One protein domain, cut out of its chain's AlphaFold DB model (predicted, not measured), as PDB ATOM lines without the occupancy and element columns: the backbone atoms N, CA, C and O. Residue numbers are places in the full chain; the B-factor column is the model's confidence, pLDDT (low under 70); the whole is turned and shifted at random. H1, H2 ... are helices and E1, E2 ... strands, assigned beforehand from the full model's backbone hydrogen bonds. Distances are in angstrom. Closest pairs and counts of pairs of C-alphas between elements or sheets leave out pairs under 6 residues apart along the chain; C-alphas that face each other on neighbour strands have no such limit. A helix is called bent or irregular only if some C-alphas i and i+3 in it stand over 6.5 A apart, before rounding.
ATOM      1  N   ILE A   2       9.856 -26.217  27.928       55.53
ATOM      2  CA  ILE A   2       9.687 -24.877  28.536       55.53
ATOM      3  C   ILE A   2      10.981 -24.325  29.159       55.53
ATOM      4  O   ILE A   2      11.439 -23.273  28.742       55.53
ATOM      5  N   ILE A   3      11.636 -25.072  30.057       60.69
ATOM      6  CA  ILE A   3      12.874 -24.632  30.738       60.69
ATOM      7  C   ILE A   3      13.998 -24.290  29.744       60.69
ATOM      8  O   ILE A   3      14.749 -23.345  29.953       60.69
ATOM      9  N   ARG A   4      14.088 -25.031  28.632       56.59
ATOM     10  CA  ARG A   4      15.109 -24.809  27.595       56.59
ATOM     11  C   ARG A   4      14.857 -23.527  26.803       56.59
ATOM     12  O   ARG A   4      15.812 -22.865  26.424       56.59
ATOM     13  N   PHE A   5      13.592 -23.167  26.585       64.44
ATOM     14  CA  PHE A   5      13.226 -21.932  25.897       64.44
ATOM     15  C   PHE A   5      13.449 -20.707  26.791       64.44
ATOM     16  O   PHE A   5      14.034 -19.727  26.345       64.44
ATOM     17  N   THR A   6      13.079 -20.784  28.074       60.72
ATOM     18  CA  THR A   6      13.340 -19.694  29.026       60.72
ATOM     19  C   THR A   6      14.836 -19.471  29.231       60.72
ATOM     20  O   THR A   6      15.284 -18.330  29.220       60.72
ATOM     21  N   ALA A   7      15.614 -20.552  29.354       63.06
ATOM     22  CA  ALA A   7      17.069 -20.468  29.431       63.06
ATOM     23  C   ALA A   7      17.657 -19.828  28.165       63.06
ATOM     24  O   ALA A   7      18.454 -18.905  28.276       63.06
ATOM     25  N   PHE A   8      17.199 -20.238  26.976       70.50
ATOM     26  CA  PHE A   8      17.633 -19.645  25.710       70.50
ATOM     27  C   PHE A   8      17.358 -18.135  25.633       70.50
ATOM     28  O   PHE A   8      18.263 -17.396  25.256       70.50
ATOM     29  N   LEU A   9      16.167 -17.661  26.031       64.00
ATOM     30  CA  LEU A   9      15.888 -16.217  26.066       64.00
ATOM     31  C   LEU A   9      16.835 -15.490  27.027       64.00
ATOM     32  O   LEU A   9      17.433 -14.496  26.634       64.00
ATOM     33  N   ILE A  10      17.014 -15.988  28.255       64.25
ATOM     34  CA  ILE A  10      17.892 -15.345  29.248       64.25
ATOM     35  C   ILE A  10      19.330 -15.241  28.717       64.25
ATOM     36  O   ILE A  10      19.934 -14.173  28.790       64.25
ATOM     37  N   THR A  11      19.864 -16.321  28.139       64.50
ATOM     38  CA  THR A  11      21.228 -16.338  27.592       64.50
ATOM     39  C   THR A  11      21.363 -15.418  26.379       64.50
ATOM     40  O   THR A  11      22.320 -14.654  26.302       64.50
ATOM     41  N   PHE A  12      20.393 -15.431  25.461       66.94
ATOM     42  CA  PHE A  12      20.384 -14.536  24.303       66.94
ATOM     43  C   PHE A  12      20.376 -13.059  24.725       66.94
ATOM     44  O   PHE A  12      21.100 -12.255  24.144       66.94
ATOM     45  N   PHE A  13      19.628 -12.697  25.772       62.03
ATOM     46  CA  PHE A  13      19.580 -11.316  26.255       62.03
ATOM     47  C   PHE A  13      20.842 -10.872  26.982       62.03
ATOM     48  O   PHE A  13      21.284  -9.756  26.731       62.03
ATOM     49  N   MET A  14      21.455 -11.730  27.805       60.19
ATOM     50  CA  MET A  14      22.752 -11.408  28.417       60.19
ATOM     51  C   MET A  14      23.839 -11.138  27.367       60.19
ATOM     52  O   MET A  14      24.693 -10.289  27.587       60.19
ATOM     53  N   LEU A  15      23.782 -11.818  26.217       60.91
ATOM     54  CA  LEU A  15      24.678 -11.565  25.084       60.91
ATOM     55  C   LEU A  15      24.297 -10.324  24.257       60.91
ATOM     56  O   LEU A  15      25.170  -9.733  23.627       60.91
ATOM     57  N   ALA A  16      23.018  -9.940  24.223       59.34
ATOM     58  CA  ALA A  16      22.525  -8.845  23.385       59.34
ATOM     59  C   ALA A  16      22.573  -7.466  24.065       59.34
ATOM     60  O   ALA A  16      22.535  -6.448  23.373       59.34
ATOM     61  N   THR A  17      22.633  -7.396  25.398       57.03
ATOM     62  CA  THR A  17      22.833  -6.133  26.121       57.03
ATOM     63  C   THR A  17      24.309  -5.729  26.100       57.03
ATOM     64  O   THR A  17      25.127  -6.452  26.668       57.03
ATOM     65  N   PRO A  18      24.675  -4.577  25.506       58.09
ATOM     66  CA  PRO A  18      26.052  -4.099  25.541       58.09
ATOM     67  C   PRO A  18      26.488  -3.849  26.989       58.09
ATOM     68  O   PRO A  18      25.770  -3.193  27.749       58.09
ATOM     69  N   SER A  19      27.677  -4.325  27.363       57.09
ATOM     70  CA  SER A  19      28.244  -4.168  28.714       57.09
ATOM     71  C   SER A  19      28.296  -2.706  29.178       57.09
ATOM     72  O   SER A  19      28.049  -2.414  30.347       57.09
ATOM     73  N   ALA A  20      28.517  -1.778  28.242       53.78
ATOM     74  CA  ALA A  20      28.530  -0.337  28.480       53.78
ATOM     75  C   ALA A  20      27.196   0.211  29.028       53.78
ATOM     76  O   ALA A  20      27.197   1.160  29.808       53.78
ATOM     77  N   VAL A  21      26.060  -0.394  28.659       52.59
ATOM     78  CA  VAL A  21      24.729   0.036  29.120       52.59
ATOM     79  C   VAL A  21      24.456  -0.458  30.541       52.59
ATOM     80  O   VAL A  21      23.884   0.278  31.343       52.59
ATOM     81  N   VAL A  22      24.891  -1.679  30.867       52.81
ATOM     82  CA  VAL A  22      24.735  -2.275  32.206       52.81
ATOM     83  C   VAL A  22      25.608  -1.548  33.233       52.81
ATOM     84  O   VAL A  22      25.147  -1.253  34.332       52.81
ATOM     85  N   SER A  23      26.844  -1.205  32.853       51.25
ATOM     86  CA  SER A  23      27.775  -0.452  33.703       51.25
ATOM     87  C   SER A  23      27.245   0.946  34.047       51.25
ATOM     88  O   SER A  23      27.264   1.317  35.215       51.25
ATOM     89  N   ALA A  24      26.669   1.665  33.075       53.06
ATOM     90  CA  ALA A  24      26.154   3.018  33.288       53.06
ATOM     91  C   ALA A  24      24.946   3.084  34.251       53.06
ATOM     92  O   ALA A  24      24.787   4.055  34.986       53.06
ATOM     93  N   HIS A  25      24.098   2.046  34.293       55.25
ATOM     94  CA  HIS A  25      22.892   1.998  35.140       55.25
ATOM     95  C   HIS A  25      23.167   1.569  36.597       55.25
ATOM     96  O   HIS A  25      22.261   1.116  37.298       55.25
ATOM     97  N   GLY A  26      24.408   1.708  37.068       48.84
ATOM     98  CA  GLY A  26      24.743   1.590  38.487       48.84
ATOM     99  C   GLY A  26      24.923   0.167  39.016       48.84
ATOM    100  O   GLY A  26      25.071   0.007  40.226       48.84
ATOM    101  N   GLN A  27      24.956  -0.867  38.164       42.78
ATOM    102  CA  GLN A  27      25.288  -2.216  38.643       42.78
ATOM    103  C   GLN A  27      26.784  -2.420  38.897       42.78
ATOM    104  O   GLN A  27      27.115  -3.208  39.773       42.78
ATOM    105  N   ASN A  28      27.671  -1.672  38.229       45.53
ATOM    106  CA  ASN A  28      29.118  -1.781  38.422       45.53
ATOM    107  C   ASN A  28      29.756  -0.388  38.549       45.53
ATOM    108  O   ASN A  28      30.301   0.133  37.579       45.53
ATOM    109  N   HIS A  29      29.707   0.189  39.752       47.34
ATOM    110  CA  HIS A  29      30.514   1.367  40.115       47.34
ATOM    111  C   HIS A  29      32.019   1.042  40.202       47.34
ATOM    112  O   HIS A  29      32.837   1.948  40.248       47.34
ATOM    113  N   GLU A  30      32.380  -0.245  40.216       48.34
ATOM    114  CA  GLU A  30      33.768  -0.728  40.283       48.34
ATOM    115  C   GLU A  30      34.500  -0.696  38.929       48.34
ATOM    116  O   GLU A  30      35.693  -0.978  38.866       48.34
ATOM    117  N   LEU A  31      33.802  -0.386  37.830       56.09
ATOM    118  CA  LEU A  31      34.397  -0.321  36.495       56.09
ATOM    119  C   LEU A  31      34.688   1.134  36.137       56.09
ATOM    120  O   LEU A  31      33.885   1.789  35.482       56.09
ATOM    121  N   GLU A  32      35.837   1.635  36.570       68.94
ATOM    122  CA  GLU A  32      36.400   2.876  36.042       68.94
ATOM    123  C   GLU A  32      36.762   2.701  34.556       68.94
ATOM    124  O   GLU A  32      37.410   1.728  34.164       68.94
ATOM    125  N   GLU A  33      36.327   3.634  33.707       75.62
ATOM    126  CA  GLU A  33      36.688   3.660  32.290       75.62
ATOM    127  C   GLU A  33      37.963   4.487  32.114       75.62
ATOM    128  O   GLU A  33      37.968   5.698  32.345       75.62
ATOM    129  N   LEU A  34      39.059   3.831  31.729       80.50
ATOM    130  CA  LEU A  34      40.332   4.499  31.476       80.50
ATOM    131  C   LEU A  34      40.250   5.324  30.187       80.50
ATOM    132  O   LEU A  34      40.170   4.762  29.097       80.50
ATOM    133  N   LEU A  35      40.322   6.649  30.314       82.44
ATOM    134  CA  LEU A  35      40.399   7.559  29.169       82.44
ATOM    135  C   LEU A  35      41.834   7.769  28.698       82.44
ATOM    136  O   LEU A  35      42.091   7.889  27.502       82.44
ATOM    137  N   PHE A  36      42.765   7.864  29.645       85.06
ATOM    138  CA  PHE A  36      44.162   8.147  29.360       85.06
ATOM    139  C   PHE A  36      45.061   7.561  30.446       85.06
ATOM    140  O   PHE A  36      44.768   7.694  31.631       85.06
ATOM    141  N   ALA A  37      46.169   6.957  30.033       87.62
ATOM    142  CA  ALA A  37      47.298   6.627  30.894       87.62
ATOM    143  C   ALA A  37      48.578   6.837  30.090       87.62
ATOM    144  O   ALA A  37      48.732   6.253  29.013       87.62
ATOM    145  N   GLY A  38      49.478   7.674  30.592       86.00
ATOM    146  CA  GLY A  38      50.778   7.859  29.971       86.00
ATOM    147  C   GLY A  38      51.513   9.114  30.413       86.00
ATOM    148  O   GLY A  38      50.994   9.971  31.136       86.00
ATOM    149  N   LYS A  39      52.732   9.245  29.891       85.56
ATOM    150  CA  LYS A  39      53.597  10.398  30.116       85.56
ATOM    151  C   LYS A  39      53.128  11.613  29.324       85.56
ATOM    152  O   LYS A  39      53.078  11.581  28.095       85.56
ATOM    153  N   GLN A  40      52.908  12.716  30.028       84.31
ATOM    154  CA  GLN A  40      52.658  14.032  29.467       84.31
ATOM    155  C   GLN A  40      53.651  15.036  30.061       84.31
ATOM    156  O   GLN A  40      53.568  15.425  31.225       84.31
ATOM    157  N   GLY A  41      54.629  15.453  29.252       84.12
ATOM    158  CA  GLY A  41      55.725  16.301  29.726       84.12
ATOM    159  C   GLY A  41      56.524  15.611  30.846       84.12
ATOM    160  O   GLY A  41      56.942  14.467  30.656       84.12
ATOM    161  N   PRO A  42      56.764  16.276  31.992       83.25
ATOM    162  CA  PRO A  42      57.464  15.675  33.126       83.25
ATOM    163  C   PRO A  42      56.554  14.823  34.025       83.25
ATOM    164  O   PRO A  42      57.025  14.304  35.029       83.25
ATOM    165  N   TYR A  43      55.269  14.671  33.697       83.69
ATOM    166  CA  TYR A  43      54.304  13.964  34.533       83.69
ATOM    167  C   TYR A  43      53.856  12.653  33.894       83.69
ATOM    168  O   TYR A  43      53.646  12.599  32.686       83.69
ATOM    169  N   GLU A  44      53.661  11.617  34.699       86.56
ATOM    170  CA  GLU A  44      52.809  10.482  34.347       86.56
ATOM    171  C   GLU A  44      51.381  10.831  34.778       86.56
ATOM    172  O   GLU A  44      51.175  11.298  35.899       86.56
ATOM    173  N   VAL A  45      50.399  10.668  33.893       86.50
ATOM    174  CA  VAL A  45      49.006  11.050  34.154       86.50
ATOM    175  C   VAL A  45      48.088   9.880  33.838       86.50
ATOM    176  O   VAL A  45      48.184   9.271  32.775       86.50
ATOM    177  N   THR A  46      47.166   9.596  34.752       88.56
ATOM    178  CA  THR A  46      46.094   8.612  34.594       88.56
ATOM    179  C   THR A  46      44.750   9.293  34.801       88.56
ATOM    180  O   THR A  46      44.560  10.036  35.761       88.56
ATOM    181  N   ILE A  47      43.812   9.055  33.888       86.94
ATOM    182  CA  ILE A  47      42.495   9.687  33.892       86.94
ATOM    183  C   ILE A  47      41.448   8.621  33.691       86.94
ATOM    184  O   ILE A  47      41.426   7.937  32.663       86.94
ATOM    185  N   THR A  48      40.560   8.529  34.666       86.44
ATOM    186  CA  THR A  48      39.450   7.597  34.650       86.44
ATOM    187  C   THR A  48      38.126   8.333  34.744       86.44
ATOM    188  O   THR A  48      38.016   9.410  35.334       86.44
ATOM    189  N   VAL A  49      37.112   7.758  34.110       81.69
ATOM    190  CA  VAL A  49      35.723   8.202  34.192       81.69
ATOM    191  C   VAL A  49      34.930   7.175  34.968       81.69
ATOM    192  O   VAL A  49      34.989   5.980  34.677       81.69
ATOM    193  N   VAL A  50      34.122   7.650  35.906       75.44
ATOM    194  CA  VAL A  50      33.116   6.830  36.569       75.44
ATOM    195  C   VAL A  50      31.881   6.769  35.659       75.44
ATOM    196  O   VAL A  50      31.273   7.809  35.379       75.44
ATOM    197  N   PRO A  51      31.495   5.585  35.149       63.12
ATOM    198  CA  PRO A  51      30.412   5.457  34.184       63.12
ATOM    199  C   PRO A  51      29.058   5.555  34.889       63.12
ATOM    200  O   PRO A  51      28.461   4.548  35.262       63.12
ATOM    201  N   LEU A  52      28.555   6.774  35.049       66.94
ATOM    202  CA  LEU A  52      27.258   7.045  35.663       66.94
ATOM    203  C   LEU A  52      26.277   7.600  34.626       66.94
ATOM    204  O   LEU A  52      26.645   8.309  33.691       66.94
ATOM    205  N   VAL A  53      25.004   7.225  34.748       67.31
ATOM    206  CA  VAL A  53      23.931   7.786  33.916       67.31
ATOM    207  C   VAL A  53      23.634   9.208  34.374       67.31
ATOM    208  O   VAL A  53      23.432   9.445  35.563       67.31
ATOM    209  N   ASN A  54      23.565  10.142  33.422       66.38
ATOM    210  CA  ASN A  54      23.238  11.556  33.650       66.38
ATOM    211  C   ASN A  54      24.176  12.262  34.646       66.38
ATOM    212  O   ASN A  54      23.874  13.353  35.129       66.38
ATOM    213  N   TYR A  55      25.316  11.658  34.950       73.31
ATOM    214  CA  TYR A  55      26.328  12.184  35.842       73.31
ATOM    215  C   TYR A  55      27.686  11.747  35.319       73.31
ATOM    216  O   TYR A  55      27.849  10.642  34.812       73.31
ATOM    217  N   LEU A  56      28.654  12.634  35.421       77.19
ATOM    218  CA  LEU A  56      30.018  12.389  35.020       77.19
ATOM    219  C   LEU A  56      30.911  12.744  36.181       77.19
ATOM    220  O   LEU A  56      30.816  13.835  36.733       77.19
ATOM    221  N   GLU A  57      31.784  11.817  36.523       80.75
ATOM    222  CA  GLU A  57      32.855  12.039  37.470       80.75
ATOM    223  C   GLU A  57      34.140  11.553  36.839       80.75
ATOM    224  O   GLU A  57      34.206  10.461  36.277       80.75
ATOM    225  N   ILE A  58      35.135  12.423  36.880       83.94
ATOM    226  CA  ILE A  58      36.441  12.201  36.296       83.94
ATOM    227  C   ILE A  58      37.435  12.268  37.435       83.94
ATOM    228  O   ILE A  58      37.473  13.254  38.177       83.94
ATOM    229  N   VAL A  59      38.256  11.234  37.533       86.19
ATOM    230  CA  VAL A  59      39.363  11.157  38.472       86.19
ATOM    231  C   VAL A  59      40.657  11.300  37.684       86.19
ATOM    232  O   VAL A  59      40.924  10.554  36.747       86.19
ATOM    233  N   ILE A  60      41.450  12.298  38.056       87.12
ATOM    234  CA  ILE A  60      42.744  12.601  37.454       87.12
ATOM    235  C   ILE A  60      43.802  12.335  38.513       87.12
ATOM    236  O   ILE A  60      43.835  13.005  39.547       87.12
ATOM    237  N   LEU A  61      44.658  11.363  38.239       86.62
ATOM    238  CA  LEU A  61      45.833  11.017  39.022       86.62
ATOM    239  C   LEU A  61      47.068  11.427  38.235       86.62
ATOM    240  O   LEU A  61      47.126  11.237  37.020       86.62
ATOM    241  N   PHE A  62      48.064  11.981  38.907       82.12
ATOM    242  CA  PHE A  62      49.322  12.310  38.254       82.12
ATOM    243  C   PHE A  62      50.487  12.257  39.233       82.12
ATOM    244  O   PHE A  62      50.322  12.480  40.431       82.12
ATOM    245  N   GLU A  63      51.676  12.011  38.707       82.38
ATOM    246  CA  GLU A  63      52.930  12.013  39.454       82.38
ATOM    247  C   GLU A  63      54.071  12.543  38.588       82.38
ATOM    248  O   GLU A  63      53.978  12.554  37.361       82.38
ATOM    249  N   ASN A  64      55.149  13.015  39.212       77.81
ATOM    250  CA  ASN A  64      56.349  13.371  38.464       77.81
ATOM    251  C   ASN A  64      57.013  12.082  37.959       77.81
ATOM    252  O   ASN A  64      57.368  11.221  38.759       77.81
ATOM    253  N   TYR A  65      57.203  11.974  36.645       69.50
ATOM    254  CA  TYR A  65      57.756  10.789  35.989       69.50
ATOM    255  C   TYR A  65      59.150  10.415  36.512       69.50
ATOM    256  O   TYR A  65      59.503   9.236  36.553       69.50
ATOM    257  N   ASP A  66      59.941  11.418  36.897       70.25
ATOM    258  CA  ASP A  66      61.306  11.224  37.388       70.25
ATOM    259  C   ASP A  66      61.348  10.902  38.897       70.25
ATOM    260  O   ASP A  66      62.385  10.475  39.402       70.25
ATOM    261  N   ASP A  67      60.225  11.049  39.612       69.06
ATOM    262  CA  ASP A  67      60.086  10.750  41.044       69.06
ATOM    263  C   ASP A  67      59.239   9.486  41.275       69.06
ATOM    264  O   ASP A  67      58.272   9.479  42.038       69.06
ATOM    265  N   GLN A  68      59.630   8.378  40.629       57.88
ATOM    266  CA  GLN A  68      58.960   7.066  40.745       57.88
ATOM    267  C   GLN A  68      59.024   6.443  42.155       57.88
ATOM    268  O   GLN A  68      58.593   5.310  42.369       57.88
ATOM    269  N   THR A  69      59.611   7.146  43.125       58.62
ATOM    270  CA  THR A  69      59.671   6.740  44.534       58.62
ATOM    271  C   THR A  69      58.583   7.374  45.399       58.62
ATOM    272  O   THR A  69      58.450   7.005  46.569       58.62
ATOM    273  N   SER A  70      57.798   8.308  44.854       58.91
ATOM    274  CA  SER A  70      56.712   8.957  45.583       58.91
ATOM    275  C   SER A  70      55.563   7.978  45.854       58.91
ATOM    276  O   SER A  70      55.003   7.371  44.951       58.91
ATOM    277  N   THR A  71      55.161   7.846  47.118       58.59
ATOM    278  CA  THR A  71      53.932   7.131  47.519       58.59
ATOM    279  C   THR A  71      52.700   8.036  47.511       58.59
ATOM    280  O   THR A  71      51.601   7.608  47.871       58.59
ATOM    281  N   PHE A  72      52.878   9.304  47.137       63.97
ATOM    282  CA  PHE A  72      51.823  10.297  47.082       63.97
ATOM    283  C   PHE A  72      51.435  10.552  45.629       63.97
ATOM    284  O   PHE A  72      52.210  11.138  44.871       63.97
ATOM    285  N   PHE A  73      50.210  10.148  45.287       71.31
ATOM    286  CA  PHE A  73      49.568  10.404  44.003       71.31
ATOM    287  C   PHE A  73      48.538  11.521  44.186       71.31
ATOM    288  O   PHE A  73      47.439  11.278  44.695       71.31
ATOM    289  N   PRO A  74      48.884  12.770  43.847       77.00
ATOM    290  CA  PRO A  74      47.908  13.833  43.728       77.00
ATOM    291  C   PRO A  74      46.683  13.398  42.914       77.00
ATOM    292  O   PRO A  74      46.801  12.888  41.801       77.00
ATOM    293  N   GLN A  75      45.502  13.639  43.479       84.25
ATOM    294  CA  GLN A  75      44.228  13.306  42.854       84.25
ATOM    295  C   GLN A  75      43.344  14.543  42.726       84.25
ATOM    296  O   GLN A  75      43.150  15.297  43.689       84.25
ATOM    297  N   ILE A  76      42.752  14.734  41.553       84.75
ATOM    298  CA  ILE A  76      41.744  15.761  41.298       84.75
ATOM    299  C   ILE A  76      40.494  15.080  40.783       84.75
ATOM    300  O   ILE A  76      40.554  14.290  39.847       84.75
ATOM    301  N   THR A  77      39.366  15.408  41.402       82.88
ATOM    302  CA  THR A  77      38.056  14.932  40.972       82.88
ATOM    303  C   THR A  77      37.278  16.116  40.426       82.88
ATOM    304  O   THR A  77      37.162  17.140  41.104       82.88
ATOM    305  N   VAL A  78      36.750  15.986  39.211       83.69
ATOM    306  CA  VAL A  78      35.768  16.928  38.666       83.69
ATOM    307  C   VAL A  78      34.498  16.162  38.345       83.69
ATOM    308  O   VAL A  78      34.553  15.068  37.782       83.69
ATOM    309  N   SER A  79      33.355  16.719  38.730       80.12
ATOM    310  CA  SER A  79      32.069  16.084  38.490       80.12
ATOM    311  C   SER A  79      31.032  17.060  37.964       80.12
ATOM    312  O   SER A  79      31.013  18.238  38.314       80.12
ATOM    313  N   ALA A  80      30.162  16.557  37.096       75.88
ATOM    314  CA  ALA A  80      29.052  17.299  36.532       75.88
ATOM    315  C   ALA A  80      27.820  16.403  36.432       75.88
ATOM    316  O   ALA A  80      27.879  15.281  35.938       75.88
ATOM    317  N   ALA A  81      26.679  16.930  36.867       71.75
ATOM    318  CA  ALA A  81      25.380  16.317  36.636       71.75
ATOM    319  C   ALA A  81      24.748  16.908  35.371       71.75
ATOM    320  O   ALA A  81      24.838  18.113  35.128       71.75
ATOM    321  N   GLN A  82      24.041  16.079  34.606       64.25
ATOM    322  CA  GLN A  82      23.315  16.504  33.414       64.25
ATOM    323  C   GLN A  82      22.243  17.562  33.746       64.25
ATOM    324  O   GLN A  82      21.967  18.449  32.949       64.25
ATOM    325  N   GLU A  83      21.677  17.538  34.949       61.28
ATOM    326  CA  GLU A  83      20.703  18.539  35.411       61.28
ATOM    327  C   GLU A  83      21.317  19.949  35.558       61.28
ATOM    328  O   GLU A  83      20.611  20.948  35.440       61.28
ATOM    329  N   ASN A  84      22.646  20.037  35.712       54.75
ATOM    330  CA  ASN A  84      23.412  21.286  35.792       54.75
ATOM    331  C   ASN A  84      23.957  21.758  34.425       54.75
ATOM    332  O   ASN A  84      24.725  22.719  34.372       54.75
ATOM    333  N   LEU A  85      23.548  21.122  33.314       54.59
ATOM    334  CA  LEU A  85      23.975  21.417  31.931       54.59
ATOM    335  C   LEU A  85      23.832  22.889  31.499       54.59
ATOM    336  O   LEU A  85      24.454  23.304  30.524       54.59
ATOM    337  N   SER A  86      22.991  23.669  32.179       54.53
ATOM    338  CA  SER A  86      22.711  25.071  31.856       54.53
ATOM    339  C   SER A  86      23.694  26.075  32.477       54.53
ATOM    340  O   SER A  86      23.582  27.266  32.190       54.53
ATOM    341  N   LEU A  87      24.646  25.636  33.313       57.16
ATOM    342  CA  LEU A  87      25.410  26.527  34.203       57.16
ATOM    343  C   LEU A  87      26.845  26.873  33.754       57.16
ATOM    344  O   LEU A  87      27.570  27.532  34.496       57.16
ATOM    345  N   GLY A  88      27.247  26.540  32.524       66.19
ATOM    346  CA  GLY A  88      28.583  26.875  32.004       66.19
ATOM    347  C   GLY A  88      29.672  25.870  32.419       66.19
ATOM    348  O   GLY A  88      29.346  24.760  32.838       66.19
ATOM    349  N   PRO A  89      30.966  26.197  32.237       70.12
ATOM    350  CA  PRO A  89      32.062  25.268  32.511       70.12
ATOM    351  C   PRO A  89      32.177  24.954  34.006       70.12
ATOM    352  O   PRO A  89      32.148  25.852  34.847       70.12
ATOM    353  N   VAL A  90      32.359  23.674  34.334       75.75
ATOM    354  CA  VAL A  90      32.615  23.227  35.708       75.75
ATOM    355  C   VAL A  90      34.114  23.270  35.971       75.75
ATOM    356  O   VAL A  90      34.901  22.770  35.173       75.75
ATOM    357  N   VAL A  91      34.513  23.867  37.092       77.94
ATOM    358  CA  VAL A  91      35.922  24.098  37.428       77.94
ATOM    359  C   VAL A  91      36.274  23.390  38.729       77.94
ATOM    360  O   VAL A  91      35.664  23.654  39.762       77.94
ATOM    361  N   ALA A  92      37.297  22.540  38.692       76.75
ATOM    362  CA  ALA A  92      37.937  21.972  39.869       76.75
ATOM    363  C   ALA A  92      39.396  22.435  39.923       76.75
ATOM    364  O   ALA A  92      40.212  22.091  39.068       76.75
ATOM    365  N   THR A  93      39.736  23.223  40.940       76.81
ATOM    366  CA  THR A  93      41.111  23.675  41.188       76.81
ATOM    367  C   THR A  93      41.672  23.010  42.428       76.81
ATOM    368  O   THR A  93      40.991  22.945  43.455       76.81
ATOM    369  N   ARG A  94      42.934  22.587  42.381       77.44
ATOM    370  CA  ARG A  94      43.644  22.075  43.553       77.44
ATOM    371  C   ARG A  94      45.087  22.556  43.536       77.44
ATOM    372  O   ARG A  94      45.733  22.559  42.496       77.44
ATOM    373  N   THR A  95      45.599  22.938  44.696       74.69
ATOM    374  CA  THR A  95      47.020  23.245  44.886       74.69
ATOM    375  C   THR A  95      47.620  22.146  45.745       74.69
ATOM    376  O   THR A  95      47.105  21.860  46.828       74.69
ATOM    377  N   PHE A  96      48.702  21.528  45.276       68.69
ATOM    378  CA  PHE A  96      49.461  20.570  46.073       68.69
ATOM    379  C   PHE A  96      50.771  21.225  46.490       68.69
ATOM    380  O   PHE A  96      51.703  21.349  45.700       68.69
ATOM    381  N   THR A  97      50.834  21.647  47.753       64.31
ATOM    382  CA  THR A  97      52.007  22.318  48.337       64.31
ATOM    383  C   THR A  97      53.254  21.440  48.316       64.31
ATOM    384  O   THR A  97      54.341  21.954  48.101       64.31
ATOM    385  N   ALA A  98      53.099  20.119  48.454       63.78
ATOM    386  CA  ALA A  98      54.203  19.161  48.392       63.78
ATOM    387  C   ALA A  98      54.913  19.108  47.025       63.78
ATOM    388  O   ALA A  98      56.045  18.652  46.952       63.78
ATOM    389  N   GLN A  99      54.258  19.564  45.954       65.25
ATOM    390  CA  GLN A  99      54.811  19.575  44.596       65.25
ATOM    391  C   GLN A  99      54.922  20.991  44.015       65.25
ATOM    392  O   GLN A  99      55.196  21.134  42.827       65.25
ATOM    393  N   GLU A 100      54.669  22.023  44.834       71.50
ATOM    394  CA  GLU A 100      54.671  23.438  44.431       71.50
ATOM    395  C   GLU A 100      53.945  23.682  43.097       71.50
ATOM    396  O   GLU A 100      54.409  24.396  42.208       71.50
ATOM    397  N   ALA A 101      52.799  23.024  42.942       71.75
ATOM    398  CA  ALA A 101      52.106  22.954  41.674       71.75
ATOM    399  C   ALA A 101      50.627  23.296  41.841       71.75
ATOM    400  O   ALA A 101      49.959  22.894  42.805       71.75
ATOM    401  N   ASN A 102      50.137  24.074  40.881       81.12
ATOM    402  CA  ASN A 102      48.750  24.489  40.776       81.12
ATOM    403  C   ASN A 102      48.084  23.724  39.646       81.12
ATOM    404  O   ASN A 102      48.611  23.655  38.535       81.12
ATOM    405  N   TYR A 103      46.909  23.190  39.943       82.00
ATOM    406  CA  TYR A 103      46.202  22.299  39.051       82.00
ATOM    407  C   TYR A 103      44.788  22.791  38.824       82.00
ATOM    408  O   TYR A 103      44.078  23.156  39.767       82.00
ATOM    409  N   ILE A 104      44.382  22.782  37.562       83.75
ATOM    410  CA  ILE A 104      43.072  23.246  37.133       83.75
ATOM    411  C   ILE A 104      42.508  22.206  36.171       83.75
ATOM    412  O   ILE A 104      43.068  21.983  35.103       83.75
ATOM    413  N   ALA A 105      41.395  21.586  36.549       83.69
ATOM    414  CA  ALA A 105      40.553  20.794  35.667       83.69
ATOM    415  C   ALA A 105      39.303  21.614  35.322       83.69
ATOM    416  O   ALA A 105      38.584  22.062  36.216       83.69
ATOM    417  N   LEU A 106      39.051  21.824  34.036       83.81
ATOM    418  CA  LEU A 106      37.849  22.469  33.520       83.81
ATOM    419  C   LEU A 106      37.096  21.451  32.682       83.81
ATOM    420  O   LEU A 106      37.659  20.848  31.775       83.81
ATOM    421  N   LEU A 107      35.818  21.283  32.970       82.12
ATOM    422  CA  LEU A 107      34.927  20.446  32.195       82.12
ATOM    423  C   LEU A 107      33.960  21.361  31.440       82.12
ATOM    424  O   LEU A 107      33.100  22.018  32.033       82.12
ATOM    425  N   HIS A 108      34.153  21.452  30.128       79.44
ATOM    426  CA  HIS A 108      33.390  22.331  29.255       79.44
ATOM    427  C   HIS A 108      32.151  21.620  28.701       79.44
ATOM    428  O   HIS A 108      32.280  20.500  28.193       79.44
ATOM    429  N   PRO A 109      30.965  22.260  28.757       70.69
ATOM    430  CA  PRO A 109      29.755  21.709  28.163       70.69
ATOM    431  C   PRO A 109      29.920  21.532  26.645       70.69
ATOM    432  O   PRO A 109      30.654  22.295  26.009       70.69
ATOM    433  N   PRO A 110      29.243  20.536  26.053       69.25
ATOM    434  CA  PRO A 110      29.464  20.134  24.673       69.25
ATOM    435  C   PRO A 110      29.102  21.256  23.698       69.25
ATOM    436  O   PRO A 110      28.009  21.819  23.759       69.25
ATOM    437  N   THR A 111      29.999  21.543  22.754       62.81
ATOM    438  CA  THR A 111      29.720  22.465  21.639       62.81
ATOM    439  C   THR A 111      29.144  21.747  20.418       62.81
ATOM    440  O   THR A 111      28.395  22.363  19.661       62.81
ATOM    441  N   GLN A 112      29.463  20.457  20.220       56.81
ATOM    442  CA  GLN A 112      29.004  19.688  19.052       56.81
ATOM    443  C   GLN A 112      28.541  18.253  19.329       56.81
ATOM    444  O   GLN A 112      27.641  17.839  18.616       56.81
ATOM    445  N   ASN A 113      29.097  17.509  20.302       58.69
ATOM    446  CA  ASN A 113      28.595  16.173  20.699       58.69
ATOM    447  C   ASN A 113      29.182  15.641  22.024       58.69
ATOM    448  O   ASN A 113      28.487  14.902  22.713       58.69
ATOM    449  N   SER A 114      30.408  16.035  22.389       68.00
ATOM    450  CA  SER A 114      31.108  15.576  23.599       68.00
ATOM    451  C   SER A 114      31.497  16.732  24.513       68.00
ATOM    452  O   SER A 114      31.731  17.845  24.035       68.00
ATOM    453  N   TRP A 115      31.575  16.480  25.818       75.00
ATOM    454  CA  TRP A 115      32.206  17.414  26.751       75.00
ATOM    455  C   TRP A 115      33.716  17.419  26.528       75.00
ATOM    456  O   TRP A 115      34.284  16.467  25.994       75.00
ATOM    457  N   GLU A 116      34.377  18.490  26.946       83.75
ATOM    458  CA  GLU A 116      35.832  18.596  26.862       83.75
ATOM    459  C   GLU A 116      36.406  18.776  28.264       83.75
ATOM    460  O   GLU A 116      36.097  19.748  28.957       83.75
ATOM    461  N   LEU A 117      37.239  17.828  28.686       84.69
ATOM    462  CA  LEU A 117      38.075  17.969  29.865       84.69
ATOM    463  C   LEU A 117      39.365  18.679  29.461       84.69
ATOM    464  O   LEU A 117      40.183  18.128  28.729       84.69
ATOM    465  N   LEU A 118      39.557  19.880  29.985       86.56
ATOM    466  CA  LEU A 118      40.802  20.630  29.945       86.56
ATOM    467  C   LEU A 118      41.509  20.450  31.279       86.56
ATOM    468  O   LEU A 118      40.961  20.797  32.323       86.56
ATOM    469  N   PHE A 119      42.737  19.956  31.259       85.75
ATOM    470  CA  PHE A 119      43.547  19.863  32.462       85.75
ATOM    471  C   PHE A 119      44.851  20.616  32.290       85.75
ATOM    472  O   PHE A 119      45.600  20.376  31.343       85.75
ATOM    473  N   ASN A 120      45.124  21.509  33.235       85.94
ATOM    474  CA  ASN A 120      46.360  22.256  33.307       85.94
ATOM    475  C   ASN A 120      47.101  21.950  34.607       85.94
ATOM    476  O   ASN A 120      46.525  22.031  35.695       85.94
ATOM    477  N   ILE A 121      48.391  21.656  34.469       84.00
ATOM    478  CA  ILE A 121      49.347  21.611  35.571       84.00
ATOM    479  C   ILE A 121      50.339  22.734  35.351       84.00
ATOM    480  O   ILE A 121      50.991  22.773  34.308       84.00
ATOM    481  N   ASN A 122      50.511  23.591  36.348       83.88
ATOM    482  CA  ASN A 122      51.556  24.597  36.348       83.88
ATOM    483  C   ASN A 122      52.432  24.433  37.591       83.88
ATOM    484  O   ASN A 122      51.961  24.629  38.715       83.88
ATOM    485  N   SER A 123      53.693  24.069  37.381       80.75
ATOM    486  CA  SER A 123      54.683  23.852  38.436       80.75
ATOM    487  C   SER A 123      56.059  24.387  38.039       80.75
ATOM    488  O   SER A 123      56.299  24.764  36.891       80.75
ATOM    489  N   HIS A 124      57.001  24.334  38.981       77.06
ATOM    490  CA  HIS A 124      58.415  24.606  38.717       77.06
ATOM    491  C   HIS A 124      59.096  23.572  37.802       77.06
ATOM    492  O   HIS A 124      60.127  23.880  37.207       77.06
ATOM    493  N   VAL A 125      58.530  22.368  37.668       75.56
ATOM    494  CA  VAL A 125      59.067  21.278  36.832       75.56
ATOM    495  C   VAL A 125      58.611  21.423  35.374       75.56
ATOM    496  O   VAL A 125      59.309  21.009  34.450       75.56
ATOM    497  N   GLY A 126      57.456  22.049  35.145       75.88
ATOM    498  CA  GLY A 126      56.951  22.343  33.811       75.88
ATOM    499  C   GLY A 126      55.459  22.650  33.798       75.88
ATOM    500  O   GLY A 126      54.747  22.446  34.780       75.88
ATOM    501  N   ASN A 127      54.982  23.127  32.648       81.50
ATOM    502  CA  ASN A 127      53.561  23.326  32.394       81.50
ATOM    503  C   ASN A 127      53.070  22.263  31.412       81.50
ATOM    504  O   ASN A 127      53.680  22.077  30.355       81.50
ATOM    505  N   ILE A 128      51.971  21.593  31.748       81.81
ATOM    506  CA  ILE A 128      51.275  20.716  30.811       81.81
ATOM    507  C   ILE A 128      49.824  21.144  30.661       81.81
ATOM    508  O   ILE A 128      49.161  21.554  31.612       81.81
ATOM    509  N   ASN A 129      49.340  21.029  29.431       84.75
ATOM    510  CA  ASN A 129      47.944  21.201  29.086       84.75
ATOM    511  C   ASN A 129      47.531  20.018  28.214       84.75
ATOM    512  O   ASN A 129      48.241  19.683  27.261       84.75
ATOM    513  N   PHE A 130      46.403  19.399  28.526       82.12
ATOM    514  CA  PHE A 130      45.792  18.422  27.640       82.12
ATOM    515  C   PHE A 130      44.275  18.571  27.624       82.12
ATOM    516  O   PHE A 130      43.656  19.021  28.590       82.12
ATOM    517  N   ILE A 131      43.708  18.198  26.480       83.88
ATOM    518  CA  ILE A 131      42.281  18.264  26.189       83.88
ATOM    519  C   ILE A 131      41.840  16.856  25.841       83.88
ATOM    520  O   ILE A 131      42.412  16.241  24.939       83.88
ATOM    521  N   LEU A 132      40.844  16.349  26.552       83.75
ATOM    522  CA  LEU A 132      40.272  15.035  26.304       83.75
ATOM    523  C   LEU A 132      38.766  15.162  26.093       83.75
ATOM    524  O   LEU A 132      38.096  15.797  26.911       83.75
ATOM    525  N   PRO A 133      38.218  14.569  25.020       80.62
ATOM    526  CA  PRO A 133      36.779  14.453  24.884       80.62
ATOM    527  C   PRO A 133      36.258  13.486  25.951       80.62
ATOM    528  O   PRO A 133      36.822  12.410  26.159       80.62
ATOM    529  N   VAL A 134      35.185  13.875  26.629       77.06
ATOM    530  CA  VAL A 134      34.506  13.057  27.631       77.06
ATOM    531  C   VAL A 134      33.013  13.116  27.371       77.06
ATOM    532  O   VAL A 134      32.466  14.179  27.107       77.06
ATOM    533  N   ASP A 135      32.327  11.986  27.471       69.88
ATOM    534  CA  ASP A 135      30.884  11.939  27.264       69.88
ATOM    535  C   ASP A 135      30.163  11.656  28.577       69.88
ATOM    536  O   ASP A 135      30.456  10.683  29.274       69.88
ATOM    537  N   ILE A 136      29.158  12.480  28.898       67.44
ATOM    538  CA  ILE A 136      28.150  12.078  29.880       67.44
ATOM    539  C   ILE A 136      27.330  10.982  29.219       67.44
ATOM    540  O   ILE A 136      26.670  11.219  28.203       67.44
ATOM    541  N   LYS A 137      27.319   9.792  29.817       64.56
ATOM    542  CA  LYS A 137      26.417   8.728  29.383       64.56
ATOM    543  C   LYS A 137      24.989   9.204  29.658       64.56
ATOM    544  O   LYS A 137      24.505   9.157  30.786       64.56
ATOM    545  N   SER A 138      24.310   9.682  28.619       54.00
ATOM    546  CA  SER A 138      22.966  10.275  28.669       54.00
ATOM    547  C   SER A 138      21.858   9.231  28.864       54.00
ATOM    548  O   SER A 138      20.799   9.331  28.245       54.00
ATOM    549  N   GLY A 139      22.142   8.143  29.580       54.25
ATOM    550  CA  GLY A 139      21.384   6.902  29.505       54.25
ATOM    551  C   GLY A 139      19.897   7.095  29.781       54.25
ATOM    552  O   GLY A 139      19.462   7.109  30.922       54.25
TER     553      GLY A 139
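Overview. This is residues 2 to 139 of the 168 residues of an uncharacterized protein of Dehalococcoidia bacterium (UniProt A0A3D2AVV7). Two four-stranded sheets lie face to face as a sandwich, E1 to E4 making one slab and E5 to E8 the other, their strands running nearly in line at 24 degrees but the slabs themselves tilted 26 degrees out of level. From one end of this body an arm sticks out, residues 2 to 19 with H1, and H2 sits at its root beside the end of E2. The printed part has 138 residues with two named helices and then eight named strands along the chain, H1 H2 E1 E2 E3 E4 E5 E6 E7 E8; both sheets are antiparallel, in the orders E1 - E2 - E3 - E4 and E5 - E6 - E7 - E8, and the class is mixed, helices and strands. The whole is loose, with a radius of gyration of the C-alphas of 18.9 A, and flat, spanning 70 by 40 by 21 A; the arm makes the length, for the body without the free stretch spans 41 by 29 by 21 A.

Along the chain. Begin in the first sheet at C-alpha 33, at (36.688, 3.660, 32.290), where E1 starts; it covers residues 33 to 40, 19.3 A long. E2, residues 43 to 52, comes back over 27.9 A, E3, residues 55 to 64, runs 30.2 A, and E4, residues 75 to 81, runs 20.1 A. In the second sheet find E5 at residues 90 to 96, 20.0 A, E6 at 101 to 108, 22.5 A, E7 at 115 to 123, 26.1 A, and E8 at 127 to 134, 22.2 A, ending at C-alpha 134 at (34.506, 13.057, 27.631). For the arm go back to C-alpha 2 at (9.687, -24.877, 28.536), where H1, residues 2 to 16, begins its 21.2 A. H2, residues 19 to 27, is 10.5 A long and irregular, with C-alphas 24 and 27 standing 7.5 A apart.

Arrangement. Each sheet is a meander, each strand the antiparallel neighbour of the one before, and each is twisted. In the first, look for N 38 and O 45 at 3.0 A in the hairpin E1 and E2, N 48 and O 59 at 2.9 A in the hairpin E2 and E3, and N 58 and O 78 at 2.9 A in the hairpin E3 and E4. In the second, find N 92 and O 105 at 2.8 A in the hairpin E5 and E6, N 104 and O 120 at 2.9 A in the hairpin E6 and E7, and N 119 and O 130 at 3.0 A in the hairpin E7 and E8. Between the sheets, the edge strands E4 and E5 have 9 pairs of C-alphas within 8 A, the closest those of Val 78 and Ala 92 at 5.6 A. The edge strands E1 and E8 have 1 such pair, Gln 40 and Ile 128, whose C-alphas are 7.0 A apart. H2 only grazes the first sheet, with its residues 20 to 27; its closest C-alphas to E2 are those of Ala 24 and Leu 52, 4.8 A apart. H1 is apart from H2 and on neither sheet. In H1 every O i to N i+4 pair is within hydrogen-bond range; in H2, 3 of 5 are.

Size, cuts and confidence. The two C-alphas farthest apart are those of Ile 2 and His 124, at 70.2 A. The printed part has no cut and no long link; the chain changes sheets in the short link from E4 to E5, of 8 residues. The mean pLDDT of the printed part is 71.4, with 62 residues under 70, among them residues 9 to 32, 67 to 72 and 82 to 88; in this model H2 has a mean of 52.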